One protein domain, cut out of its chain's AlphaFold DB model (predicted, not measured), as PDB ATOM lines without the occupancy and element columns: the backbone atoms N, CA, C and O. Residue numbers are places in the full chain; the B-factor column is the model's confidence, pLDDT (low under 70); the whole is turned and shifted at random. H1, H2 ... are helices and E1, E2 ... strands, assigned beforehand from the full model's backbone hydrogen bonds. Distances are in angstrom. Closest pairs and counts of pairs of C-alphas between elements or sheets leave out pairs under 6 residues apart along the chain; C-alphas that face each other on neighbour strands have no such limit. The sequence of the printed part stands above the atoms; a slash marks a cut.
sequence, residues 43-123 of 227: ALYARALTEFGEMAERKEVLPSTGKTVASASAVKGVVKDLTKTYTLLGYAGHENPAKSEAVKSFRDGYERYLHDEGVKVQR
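Overview. This is residues 43 to 123 of the 227 residues of an uncharacterized protein of Klebsormidium nitens (UniProt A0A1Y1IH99). Three helices of similar length lie side by side in a row, H1, H2, H3, with H2 in the middle and each running opposite ways to the one beside it. A small hairpin of two short strands, E1 and E2, sits at one end of the row, on the way from H1 to H2; at the other end the long link of residues 89 to 100 leads from H2 to H3, and H2 touches H3 with residues 72 to 79 alone. The printed part has 81 residues, with three named helices and two named strands in the order H1, E1, E2, H2, H3; the sheet is E1 - E2, antiparallel, and the class is mostly helix. The whole is only just loose, close to compact, with a radius of gyration of the C-alphas of 14.2 A and spans of 42 by 28 by 22 A.

Along the chain. Begin with the sheet. Find C-alpha 59 at (-30.323, 43.464, 0.359), where strand E1, residues 59 to 61, begins; its neighbour strand E2 is residues 68 to 70. From E2 read on to helix H2, residues 72 to 88, which is 24.6 A from first to last C-alpha and is the longest helix by residues. Go back to the first printed residue, Ala 43, with its C-alpha at (-49.524, 55.469, -12.918): there helix H1 begins, and it runs over residues 43 to 57, 21.0 A from first to last C-alpha. Then look past residues 89 to 100 for helix H3, residues 101 to 116, 22.0 A from first to last C-alpha, which ends with C-alpha 116 at (-29.956, 36.203, 15.189).

Arrangement. Look first at E1 and E2, a hairpin of antiparallel neighbour strands whose N-to-C directions stand at 139 degrees. The C-alphas of Glu 60 and Val 69 face each other at 5.3 A, and between the same residues N 60 and O 69 are 2.8 A apart, as are N 69 and O 60, both within hydrogen-bond range. E1 and H2 are near each other, with 5 pairs of C-alphas within 10 A. Move outward to H2 and you will find that it touches H1 with residues 74 to 81 alone; the closest C-alphas are those of Met 55 and Ala 74, 4.9 A apart. H1 and H2 run opposite ways at a shallow tilt of 18 degrees. H2 also touches H3, with residues 72 to 79 alone, and here the closest C-alphas are those of Ala 72 and Glu 111, 5.6 A apart. H2 and H3 run opposite ways at a shallow tilt of 13 degrees and form a helical hairpin. H3 is apart from H1, from E1 and from E2. In H1, H2 and H3 every O i to N i+4 pair is within hydrogen-bond range.

Size, cuts and confidence. Measure the greatest extent from C-alpha 64 to C-alpha 90: those of Ser 64 and Gly 90 are the two farthest apart, at 42.3 A. The first and last printed C-alphas, those of Ala 43 and Arg 123, are 34.7 A apart. The printed part has no cut. The links from H1 to E1 and from E2 to H2 are tight, with 1 residue each; that from E1 to E2 is short, with 6 residues; that from H2 to H3 is long, with 12 residues. Read the B-factor column for the model's confidence: the mean pLDDT of the printed part is 79.3, and the 15 residues under 70 are residues 43 to 57, which belong to H1.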
ATOM      1  N   ALA A  43     -50.772  54.758 -13.206       65.25
ATOM      2  CA  ALA A  43     -49.524  55.469 -12.918       65.25
ATOM      3  C   ALA A  43     -49.092  55.329 -11.449       65.25
ATOM      4  O   ALA A  43     -47.920  55.063 -11.174       65.25
ATOM      5  N   LEU A  44     -50.029  55.442 -10.499       61.06
ATOM      6  CA  LEU A  44     -49.753  55.188  -9.082       61.06
ATOM      7  C   LEU A  44     -49.314  53.744  -8.853       61.06
ATOM      8  O   LEU A  44     -48.373  53.505  -8.102       61.06
ATOM      9  N   TYR A  45     -49.977  52.788  -9.505       58.16
ATOM     10  CA  TYR A  45     -49.617  51.377  -9.415       58.16
ATOM     11  C   TYR A  45     -48.250  51.101 -10.025       58.16
ATOM     12  O   TYR A  45     -47.448  50.421  -9.394       58.16
ATOM     13  N   ALA A  46     -47.952  51.636 -11.208       64.62
ATOM     14  CA  ALA A  46     -46.645  51.496 -11.836       64.62
ATOM     15  C   ALA A  46     -45.545  52.079 -10.940       64.62
ATOM     16  O   ALA A  46     -44.546  51.410 -10.686       64.62
ATOM     17  N   ARG A  47     -45.766  53.275 -10.379       62.56
ATOM     18  CA  ARG A  47     -44.838  53.910  -9.439       62.56
ATOM     19  C   ARG A  47     -44.660  53.088  -8.169       62.56
ATOM     20  O   ARG A  47     -43.527  52.803  -7.799       62.56
ATOM     21  N   ALA A  48     -45.753  52.652  -7.546       53.94
ATOM     22  CA  ALA A  48     -45.695  51.788  -6.376       53.94
ATOM     23  C   ALA A  48     -44.916  50.507  -6.699       53.94
ATOM     24  O   ALA A  48     -44.039  50.129  -5.939       53.94
ATOM     25  N   LEU A  49     -45.172  49.862  -7.841       57.06
ATOM     26  CA  LEU A  49     -44.483  48.642  -8.279       57.06
ATOM     27  C   LEU A  49     -42.984  48.846  -8.543       57.06
ATOM     28  O   LEU A  49     -42.199  47.940  -8.253       57.06
ATOM     29  N   THR A  50     -42.589  50.004  -9.068       65.56
ATOM     30  CA  THR A  50     -41.179  50.395  -9.208       65.56
ATOM     31  C   THR A  50     -40.541  50.606  -7.838       65.56
ATOM     32  O   THR A  50     -39.515  49.994  -7.553       65.56
ATOM     33  N   GLU A  51     -41.195  51.355  -6.946       58.19
ATOM     34  CA  GLU A  51     -40.750  51.571  -5.562       58.19
ATOM     35  C   GLU A  51     -40.642  50.231  -4.800       58.19
ATOM     36  O   GLU A  51     -39.667  49.988  -4.091       58.19
ATOM     37  N   PHE A  52     -41.583  49.301  -5.009       54.66
ATOM     38  CA  PHE A  52     -41.521  47.918  -4.518       54.66
ATOM     39  C   PHE A  52     -40.280  47.181  -5.039       54.66
ATOM     40  O   PHE A  52     -39.668  46.423  -4.287       54.66
ATOM     41  N   GLY A  53     -39.917  47.381  -6.309       56.81
ATOM     42  CA  GLY A  53     -38.716  46.816  -6.924       56.81
ATOM     43  C   GLY A  53     -37.439  47.341  -6.273       56.81
ATOM     44  O   GLY A  53     -36.634  46.551  -5.789       56.81
ATOM     45  N   GLU A  54     -37.310  48.659  -6.160       64.88
ATOM     46  CA  GLU A  54     -36.159  49.322  -5.534       64.88
ATOM     47  C   GLU A  54     -36.033  48.983  -4.040       64.88
ATOM     48  O   GLU A  54     -34.937  48.783  -3.512       64.88
ATOM     49  N   MET A  55     -37.160  48.859  -3.332       57.19
ATOM     50  CA  MET A  55     -37.171  48.401  -1.942       57.19
ATOM     51  C   MET A  55     -36.739  46.941  -1.831       57.19
ATOM     52  O   MET A  55     -35.926  46.630  -0.965       57.19
ATOM     53  N   ALA A  56     -37.219  46.058  -2.711       55.25
ATOM     54  CA  ALA A  56     -36.809  44.654  -2.753       55.25
ATOM     55  C   ALA A  56     -35.328  44.463  -3.142       55.25
ATOM     56  O   ALA A  56     -34.744  43.417  -2.850       55.25
ATOM     57  N   GLU A  57     -34.704  45.466  -3.761       61.91
ATOM     58  CA  GLU A  57     -33.272  45.481  -4.059       61.91
ATOM     59  C   GLU A  57     -32.391  45.847  -2.857       61.91
ATOM     60  O   GLU A  57     -31.196  45.537  -2.874       61.91
ATOM     61  N   ARG A  58     -32.955  46.410  -1.775       71.38
ATOM     62  CA  ARG A  58     -32.217  46.623  -0.519       71.38
ATOM     63  C   ARG A  58     -31.967  45.291   0.167       71.38
ATOM     64  O   ARG A  58     -32.829  44.753   0.869       71.38
ATOM     65  N   LYS A  59     -30.760  44.788  -0.046       78.62
ATOM     66  CA  LYS A  59     -30.323  43.464   0.359       78.62
ATOM     67  C   LYS A  59     -29.376  43.515   1.554       78.62
ATOM     68  O   LYS A  59     -28.570  44.430   1.666       78.62
ATOM     69  N   GLU A  60     -29.456  42.492   2.387       80.62
ATOM     70  CA  GLU A  60     -28.498  42.181   3.445       80.62
ATOM     71  C   GLU A  60     -27.803  40.867   3.103       80.62
ATOM     72  O   GLU A  60     -28.403  39.976   2.494       80.62
ATOM     73  N   VAL A  61     -26.539  40.731   3.486       83.69
ATOM     74  CA  VAL A  61     -25.816  39.461   3.391       83.69
ATOM     75  C   VAL A  61     -25.823  38.839   4.773       83.69
ATOM     76  O   VAL A  61     -25.319  39.449   5.710       83.69
ATOM     77  N   LEU A  62     -26.395  37.643   4.898       85.19
ATOM     78  CA  LEU A  62     -26.401  36.893   6.147       85.19
ATOM     79  C   LEU A  62     -24.966  36.467   6.501       85.19
ATOM     80  O   LEU A  62     -24.373  35.709   5.731       85.19
ATOM     81  N   PRO A  63     -24.396  36.906   7.634       84.81
ATOM     82  CA  PRO A  63     -23.039  36.524   8.036       84.81
ATOM     83  C   PRO A  63     -22.822  35.013   8.176       84.81
ATOM     84  O   PRO A  63     -21.765  34.504   7.819       84.81
ATOM     85  N   SER A  64     -23.833  34.304   8.672       80.38
ATOM     86  CA  SER A  64     -23.851  32.852   8.896       80.38
ATOM     87  C   SER A  64     -23.707  32.019   7.614       80.38
ATOM     88  O   SER A  64     -23.104  30.949   7.636       80.38
ATOM     89  N   THR A  65     -24.284  32.483   6.502       85.75
ATOM     90  CA  THR A  65     -24.471  31.683   5.276       85.75
ATOM     91  C   THR A  65     -23.922  32.352   4.019       85.75
ATOM     92  O   THR A  65     -23.888  31.728   2.961       85.75
ATOM     93  N   GLY A  66     -23.550  33.632   4.085       85.50
ATOM     94  CA  GLY A  66     -23.192  34.453   2.924       85.50
ATOM     95  C   GLY A  66     -24.361  34.725   1.971       85.50
ATOM     96  O   GLY A  66     -24.177  35.328   0.913       85.50
ATOM     97  N   LYS A  67     -25.579  34.284   2.310       83.94
ATOM     98  CA  LYS A  67     -26.745  34.409   1.440       83.94
ATOM     99  C   LYS A  67     -27.277  35.832   1.459       83.94
ATOM    100  O   LYS A  67     -27.470  36.433   2.512       83.94
ATOM    101  N   THR A  68     -27.591  36.343   0.278       85.25
ATOM    102  CA  THR A  68     -28.243  37.639   0.129       85.25
ATOM    103  C   THR A  68     -29.755  37.522   0.344       85.25
ATOM    104  O   THR A  68     -30.429  36.745  -0.336       85.25
ATOM    105  N   VAL A  69     -30.296  38.303   1.275       83.56
ATOM    106  CA  VAL A  69     -31.722  38.364   1.635       83.56
ATOM    107  C   VAL A  69     -32.220  39.810   1.618       83.56
ATOM    108  O   VAL A  69     -31.428  40.730   1.466       83.56
ATOM    109  N   ALA A  70     -33.529  40.036   1.739       83.62
ATOM    110  CA  ALA A  70     -34.073  41.391   1.840       83.62
ATOM    111  C   ALA A  70     -33.731  42.027   3.201       83.62
ATOM    112  O   ALA A  70     -33.704  41.354   4.226       83.62
ATOM    113  N   SER A  71     -33.511  43.340   3.243       86.06
ATOM    114  CA  SER A  71     -33.358  44.044   4.523       86.06
ATOM    115  C   SER A  71     -34.684  44.110   5.294       86.06
ATOM    116  O   SER A  71     -35.767  44.150   4.701       86.06
ATOM    117  N   ALA A  72     -34.629  44.222   6.626       86.38
ATOM    118  CA  ALA A  72     -35.829  44.458   7.443       86.38
ATOM    119  C   ALA A  72     -36.594  45.719   6.989       86.38
ATOM    120  O   ALA A  72     -37.827  45.742   6.945       86.38
ATOM    121  N   SER A  73     -35.858  46.766   6.597       84.06
ATOM    122  CA  SER A  73     -36.438  48.017   6.101       84.06
ATOM    123  C   SER A  73     -37.201  47.834   4.785       84.06
ATOM    124  O   SER A  73     -38.275  48.415   4.627       84.06
ATOM    125  N   ALA A  74     -36.688  46.985   3.886       83.25
ATOM    126  CA  ALA A  74     -37.350  46.619   2.640       83.25
ATOM    127  C   ALA A  74     -38.679  45.927   2.923       83.25
ATOM    128  O   ALA A  74     -39.721  46.393   2.474       83.25
ATOM    129  N   VAL A  75     -38.657  44.871   3.741       82.12
ATOM    130  CA  VAL A  75     -39.865  44.117   4.111       82.12
ATOM    131  C   VAL A  75     -40.912  45.034   4.744       82.12
ATOM    132  O   VAL A  75     -42.087  44.990   4.380       82.12
ATOM    133  N   LYS A  76     -40.498  45.932   5.643       87.44
ATOM    134  CA  LYS A  76     -41.397  46.915   6.259       87.44
ATOM    135  C   LYS A  76     -41.984  47.902   5.244       87.44
ATOM    136  O   LYS A  76     -43.163  48.237   5.359       87.44
ATOM    137  N   GLY A  77     -41.185  48.370   4.286       84.31
ATOM    138  CA  GLY A  77     -41.635  49.237   3.193       84.31
ATOM    139  C   GLY A  77     -42.698  48.555   2.334       84.31
ATOM    140  O   GLY A  77     -43.812  49.056   2.225       84.31
ATOM    141  N   VAL A  78     -42.404  47.334   1.882       81.38
ATOM    142  CA  VAL A  78     -43.322  46.479   1.114       81.38
ATOM    143  C   VAL A  78     -44.658  46.302   1.847       81.38
ATOM    144  O   VAL A  78     -45.721  46.552   1.281       81.38
ATOM    145  N   VAL A  79     -44.637  45.927   3.130       85.94
ATOM    146  CA  VAL A  79     -45.865  45.754   3.931       85.94
ATOM    147  C   VAL A  79     -46.644  47.067   4.071       85.94
ATOM    148  O   VAL A  79     -47.877  47.069   4.001       85.94
ATOM    149  N   LYS A  80     -45.949  48.197   4.255       87.94
ATOM    150  CA  LYS A  80     -46.577  49.523   4.344       87.94
ATOM    151  C   LYS A  80     -47.295  49.880   3.045       87.94
ATOM    152  O   LYS A  80     -48.413  50.387   3.105       87.94
ATOM    153  N   ASP A  81     -46.689  49.620   1.898       82.62
ATOM    154  CA  ASP A  81     -47.311  49.958   0.622       82.62
ATOM    155  C   ASP A  81     -48.443  48.998   0.274       82.62
ATOM    156  O   ASP A  81     -49.508  49.467  -0.117       82.62
ATOM    157  N   LEU A  82     -48.313  47.701   0.580       80.62
ATOM    158  CA  LEU A  82     -49.431  46.753   0.483       80.62
ATOM    159  C   LEU A  82     -50.612  47.210   1.339       80.62
ATOM    160  O   LEU A  82     -51.756  47.178   0.893       80.62
ATOM    161  N   THR A  83     -50.335  47.697   2.548       87.25
ATOM    162  CA  THR A  83     -51.364  48.256   3.428       87.25
ATOM    163  C   THR A  83     -52.104  49.409   2.751       87.25
ATOM    164  O   THR A  83     -53.336  49.408   2.754       87.25
ATOM    165  N   LYS A  84     -51.386  50.361   2.138       83.12
ATOM    166  CA  LYS A  84     -52.006  51.473   1.397       83.12
ATOM    167  C   LYS A  84     -52.816  50.966   0.207       83.12
ATOM    168  O   LYS A  84     -53.954  51.391   0.041       83.12
ATOM    169  N   THR A  85     -52.266  50.049  -0.586       79.69
ATOM    170  CA  THR A  85     -52.932  49.462  -1.755       79.69
ATOM    171  C   THR A  85     -54.249  48.792  -1.370       79.69
ATOM    172  O   THR A  85     -55.276  49.075  -1.981       79.69
ATOM    173  N   TYR A  86     -54.260  47.969  -0.318       80.31
ATOM    174  CA  TYR A  86     -55.486  47.340   0.176       80.31
ATOM    175  C   TYR A  86     -56.493  48.357   0.717       80.31
ATOM    176  O   TYR A  86     -57.687  48.218   0.472       80.31
ATOM    177  N   THR A  87     -56.036  49.423   1.378       82.50
ATOM    178  CA  THR A  87     -56.929  50.519   1.781       82.50
ATOM    179  C   THR A  87     -57.547  51.228   0.574       82.50
ATOM    180  O   THR A  87     -58.744  51.490   0.582       82.50
ATOM    181  N   LEU A  88     -56.784  51.460  -0.498       80.50
ATOM    182  CA  LEU A  88     -57.297  52.022  -1.757       80.50
ATOM    183  C   LEU A  88     -58.249  51.080  -2.517       80.50
ATOM    184  O   LEU A  88     -58.943  51.530  -3.431       80.50
ATOM    185  N   LEU A  89     -58.251  49.797  -2.155       74.12
ATOM    186  CA  LEU A  89     -59.162  48.756  -2.632       74.12
ATOM    187  C   LEU A  89     -60.423  48.612  -1.764       74.12
ATOM    188  O   LEU A  89     -61.236  47.736  -2.034       74.12
ATOM    189  N   GLY A  90     -60.588  49.445  -0.732       82.81
ATOM    190  CA  GLY A  90     -61.740  49.408   0.172       82.81
ATOM    191  C   GLY A  90     -61.532  48.572   1.437       82.81
ATOM    192  O   GLY A  90     -62.365  48.621   2.334       82.81
ATOM    193  N   TYR A  91     -60.402  47.873   1.575       78.62
ATOM    194  CA  TYR A  91     -60.087  47.103   2.779       78.62
ATOM    195  C   TYR A  91     -59.465  48.016   3.848       78.62
ATOM    196  O   TYR A  91     -58.245  48.261   3.894       78.62
ATOM    197  N   ALA A  92     -60.319  48.562   4.712       83.31
ATOM    198  CA  ALA A  92     -59.932  49.414   5.831       83.31
ATOM    199  C   ALA A  92     -59.765  48.614   7.136       83.31
ATOM    200  O   ALA A  92     -60.257  47.501   7.291       83.31
ATOM    201  N   GLY A  93     -59.044  49.193   8.104       85.44
ATOM    202  CA  GLY A  93     -58.948  48.627   9.455       85.44
ATOM    203  C   GLY A  93     -58.485  47.163   9.497       85.44
ATOM    204  O   GLY A  93     -57.440  46.829   8.938       85.44
ATOM    205  N   HIS A  94     -59.253  46.325  10.194       86.75
ATOM    206  CA  HIS A  94     -58.963  44.904  10.418       86.75
ATOM    207  C   HIS A  94     -59.223  44.014   9.195       86.75
ATOM    208  O   HIS A  94     -58.685  42.914   9.129       86.75
ATOM    209  N   GLU A  95     -59.992  44.494   8.217       86.94
ATOM    210  CA  GLU A  95     -60.273  43.765   6.973       86.94
ATOM    211  C   GLU A  95     -59.096  43.819   5.995       86.94
ATOM    212  O   GLU A  95     -59.048  43.067   5.027       86.94
ATOM    213  N   ASN A  96     -58.123  44.701   6.246       89.75
ATOM    214  CA  ASN A  96     -56.917  44.821   5.445       89.75
ATOM    215  C   ASN A  96     -55.978  43.624   5.688       89.75
ATOM    216  O   ASN A  96     -55.375  43.538   6.764       89.75
ATOM    217  N   PRO A  97     -55.752  42.742   4.695       83.62
ATOM    218  CA  PRO A  97     -54.930  41.546   4.885       83.62
ATOM    219  C   PRO A  97     -53.478  41.865   5.266       83.62
ATOM    220  O   PRO A  97     -52.853  41.123   6.026       83.62
ATOM    221  N   ALA A  98     -52.948  43.002   4.801       87.50
ATOM    222  CA  ALA A  98     -51.598  43.463   5.133       87.50
ATOM    223  C   ALA A  98     -51.474  43.997   6.575       87.50
ATOM    224  O   ALA A  98     -50.360  44.204   7.057       87.50
ATOM    225  N   LYS A  99     -52.597  44.183   7.281       90.06
ATOM    226  CA  LYS A  99     -52.646  44.497   8.717       90.06
ATOM    227  C   LYS A  99     -52.965  43.284   9.594       90.06
ATOM    228  O   LYS A  99     -53.108  43.450  10.803       90.06
ATOM    229  N   SER A 100     -53.073  42.084   9.020       87.44
ATOM    230  CA  SER A 100     -53.325  40.862   9.790       87.44
ATOM    231  C   SER A 100     -52.203  40.576  10.798       87.44
ATOM    232  O   SER A 100     -51.033  40.910  10.574       87.44
ATOM    233  N   GLU A 101     -52.540  39.898  11.900       88.12
ATOM    234  CA  GLU A 101     -51.546  39.501  12.906       88.12
ATOM    235  C   GLU A 101     -50.474  38.567  12.325       88.12
ATOM    236  O   GLU A 101     -49.326  38.623  12.758       88.12
ATOM    237  N   ALA A 102     -50.792  37.780  11.291       81.50
ATOM    238  CA  ALA A 102     -49.812  36.958  10.582       81.50
ATOM    239  C   ALA A 102     -48.737  37.812   9.881       81.50
ATOM    240  O   ALA A 102     -47.545  37.550  10.035       81.50
ATOM    241  N   VAL A 103     -49.134  38.869   9.162       81.25
ATOM    242  CA  VAL A 103     -48.193  39.774   8.471       81.25
ATOM    243  C   VAL A 103     -47.351  40.566   9.470       81.25
ATOM    244  O   VAL A 103     -46.145  40.738   9.282       81.25
ATOM    245  N   LYS A 104     -47.964  41.013  10.568       83.69
ATOM    246  CA  LYS A 104     -47.266  41.694  11.664       83.69
ATOM    247  C   LYS A 104     -46.251  40.773  12.348       83.69
ATOM    248  O   LYS A 104     -45.097  41.165  12.501       83.69
ATOM    249  N   SER A 105     -46.650  39.543  12.668       81.31
ATOM    250  CA  SER A 105     -45.775  38.526  13.264       81.31
ATOM    251  C   SER A 105     -44.625  38.156  12.336       81.31
ATOM    252  O   SER A 105     -43.495  38.039  12.795       81.31
ATOM    253  N   PHE A 106     -44.880  38.034  11.028       83.38
ATOM    254  CA  PHE A 106     -43.827  37.813  10.041       83.38
ATOM    255  C   PHE A 106     -42.820  38.965  10.029       83.38
ATOM    256  O   PHE A 106     -41.625  38.715  10.109       83.38
ATOM    257  N   ARG A 107     -43.279  40.222   9.968       87.19
ATOM    258  CA  ARG A 107     -42.389  41.395   9.966       87.19
ATOM    259  C   ARG A 107     -41.504  41.426  11.214       87.19
ATOM    260  O   ARG A 107     -40.294  41.594  11.095       87.19
ATOM    261  N   ASP A 108     -42.111  41.262  12.385       84.06
ATOM    262  CA  ASP A 108     -41.405  41.356  13.664       84.06
ATOM    263  C   ASP A 108     -40.486  40.133  13.879       84.06
ATOM    264  O   ASP A 108     -39.379  40.266  14.398       84.06
ATOM    265  N   GLY A 109     -40.907  38.946  13.430       85.25
ATOM    266  CA  GLY A 109     -40.096  37.727  13.440       85.25
ATOM    267  C   GLY A 109     -38.932  37.771  12.449       85.25
ATOM    268  O   GLY A 109     -37.844  37.308  12.773       85.25
ATOM    269  N   TYR A 110     -39.122  38.381  11.278       85.88
ATOM    270  CA  TYR A 110     -38.075  38.548  10.271       85.88
ATOM    271  C   TYR A 110     -36.953  39.466  10.762       85.88
ATOM    272  O   TYR A 110     -35.781  39.177  10.548       85.88
ATOM    273  N   GLU A 111     -37.297  40.548  11.465       86.62
ATOM    274  CA  GLU A 111     -36.307  41.439  12.081       86.62
ATOM    275  C   GLU A 111     -35.456  40.706  13.130       86.62
ATOM    276  O   GLU A 111     -34.233  40.845  13.125       86.62
ATOM    277  N   ARG A 112     -36.080  39.867  13.972       86.62
ATOM    278  CA  ARG A 112     -35.355  39.020  14.939       86.62
ATOM    279  C   ARG A 112     -34.484  37.979  14.248       86.62
ATOM    280  O   ARG A 112     -33.320  37.861  14.595       86.62
ATOM    281  N   TYR A 113     -35.014  37.298  13.231       87.06
ATOM    282  CA  TYR A 113     -34.248  36.342  12.433       87.06
ATOM    283  C   TYR A 113     -32.975  36.978  11.864       87.06
ATOM    284  O   TYR A 113     -31.893  36.435  12.038       87.06
ATOM    285  N   LEU A 114     -33.069  38.160  11.242       86.50
ATOM    286  CA  LEU A 114     -31.886  38.848  10.718       86.50
ATOM    287  C   LEU A 114     -30.875  39.188  11.823       86.50
ATOM    288  O   LEU A 114     -29.672  39.048  11.611       86.50
ATOM    289  N   HIS A 115     -31.354  39.612  12.993       87.25
ATOM    290  CA  HIS A 115     -30.497  39.880  14.144       87.25
ATOM    291  C   HIS A 115     -29.781  38.612  14.636       87.25
ATOM    292  O   HIS A 115     -28.573  38.649  14.865       87.25
ATOM    293  N   ASP A 116     -30.498  37.494  14.747       87.75
ATOM    294  CA  ASP A 116     -29.956  36.203  15.189       87.75
ATOM    295  C   ASP A 116     -28.941  35.636  14.183       87.75
ATOM    296  O   ASP A 116     -27.939  35.040  14.572       87.75
ATOM    297  N   GLU A 117     -29.130  35.911  12.891       88.56
ATOM    298  CA  GLU A 117     -28.160  35.601  11.832       88.56
ATOM    299  C   GLU A 117     -26.933  36.536  11.845       88.56
ATOM    300  O   GLU A 117     -25.996  36.348  11.067       88.56
ATOM    301  N   GLY A 118     -26.912  37.542  12.725       86.88
ATOM    302  CA  GLY A 118     -25.796  38.466  12.919       86.88
ATOM    303  C   GLY A 118     -25.828  39.708  12.027       86.88
ATOM    304  O   GLY A 118     -24.834  40.444  11.973       86.88
ATOM    305  N   VAL A 119     -26.933  39.975  11.322       86.69
ATOM    306  CA  VAL A 119     -27.087  41.203  10.527       86.69
ATOM    307  C   VAL A 119     -27.117  42.400  11.474       86.69
ATOM    308  O   VAL A 119     -28.039  42.586  12.270       86.69
ATOM    309  N   LYS A 120     -26.086  43.244  11.388       82.50
ATOM    310  CA  LYS A 120     -25.976  44.443  12.219       82.50
ATOM    311  C   LYS A 120     -26.877  45.538  11.666       82.50
ATOM    312  O   LYS A 120     -26.680  46.006  10.547       82.50
ATOM    313  N   VAL A 121     -27.810  46.013  12.486       76.19
ATOM    314  CA  VAL A 121     -28.597  47.204  12.158       76.19
ATOM    315  C   VAL A 121     -27.646  48.395  12.044       76.19
ATOM    316  O   VAL A 121     -26.965  48.754  13.008       76.19
ATOM    317  N   GLN A 122     -27.592  49.021  10.865       71.81
ATOM    318  CA  GLN A 122     -26.834  50.257  10.701       71.81
ATOM    319  C   GLN A 122     -27.429  51.326  11.616       71.81
ATOM    320  O   GLN A 122     -28.598  51.701  11.496       71.81
ATOM    321  N   ARG A 123     -26.613  51.835  12.545       73.56
ATOM    322  CA  ARG A 123     -26.988  52.999  13.348       73.56
ATOM    323  C   ARG A 123     -27.246  54.172  12.404       73.56
ATOM    324  O   ARG A 123     -26.526  54.345  11.418       73.56
TER     325      ARG A 123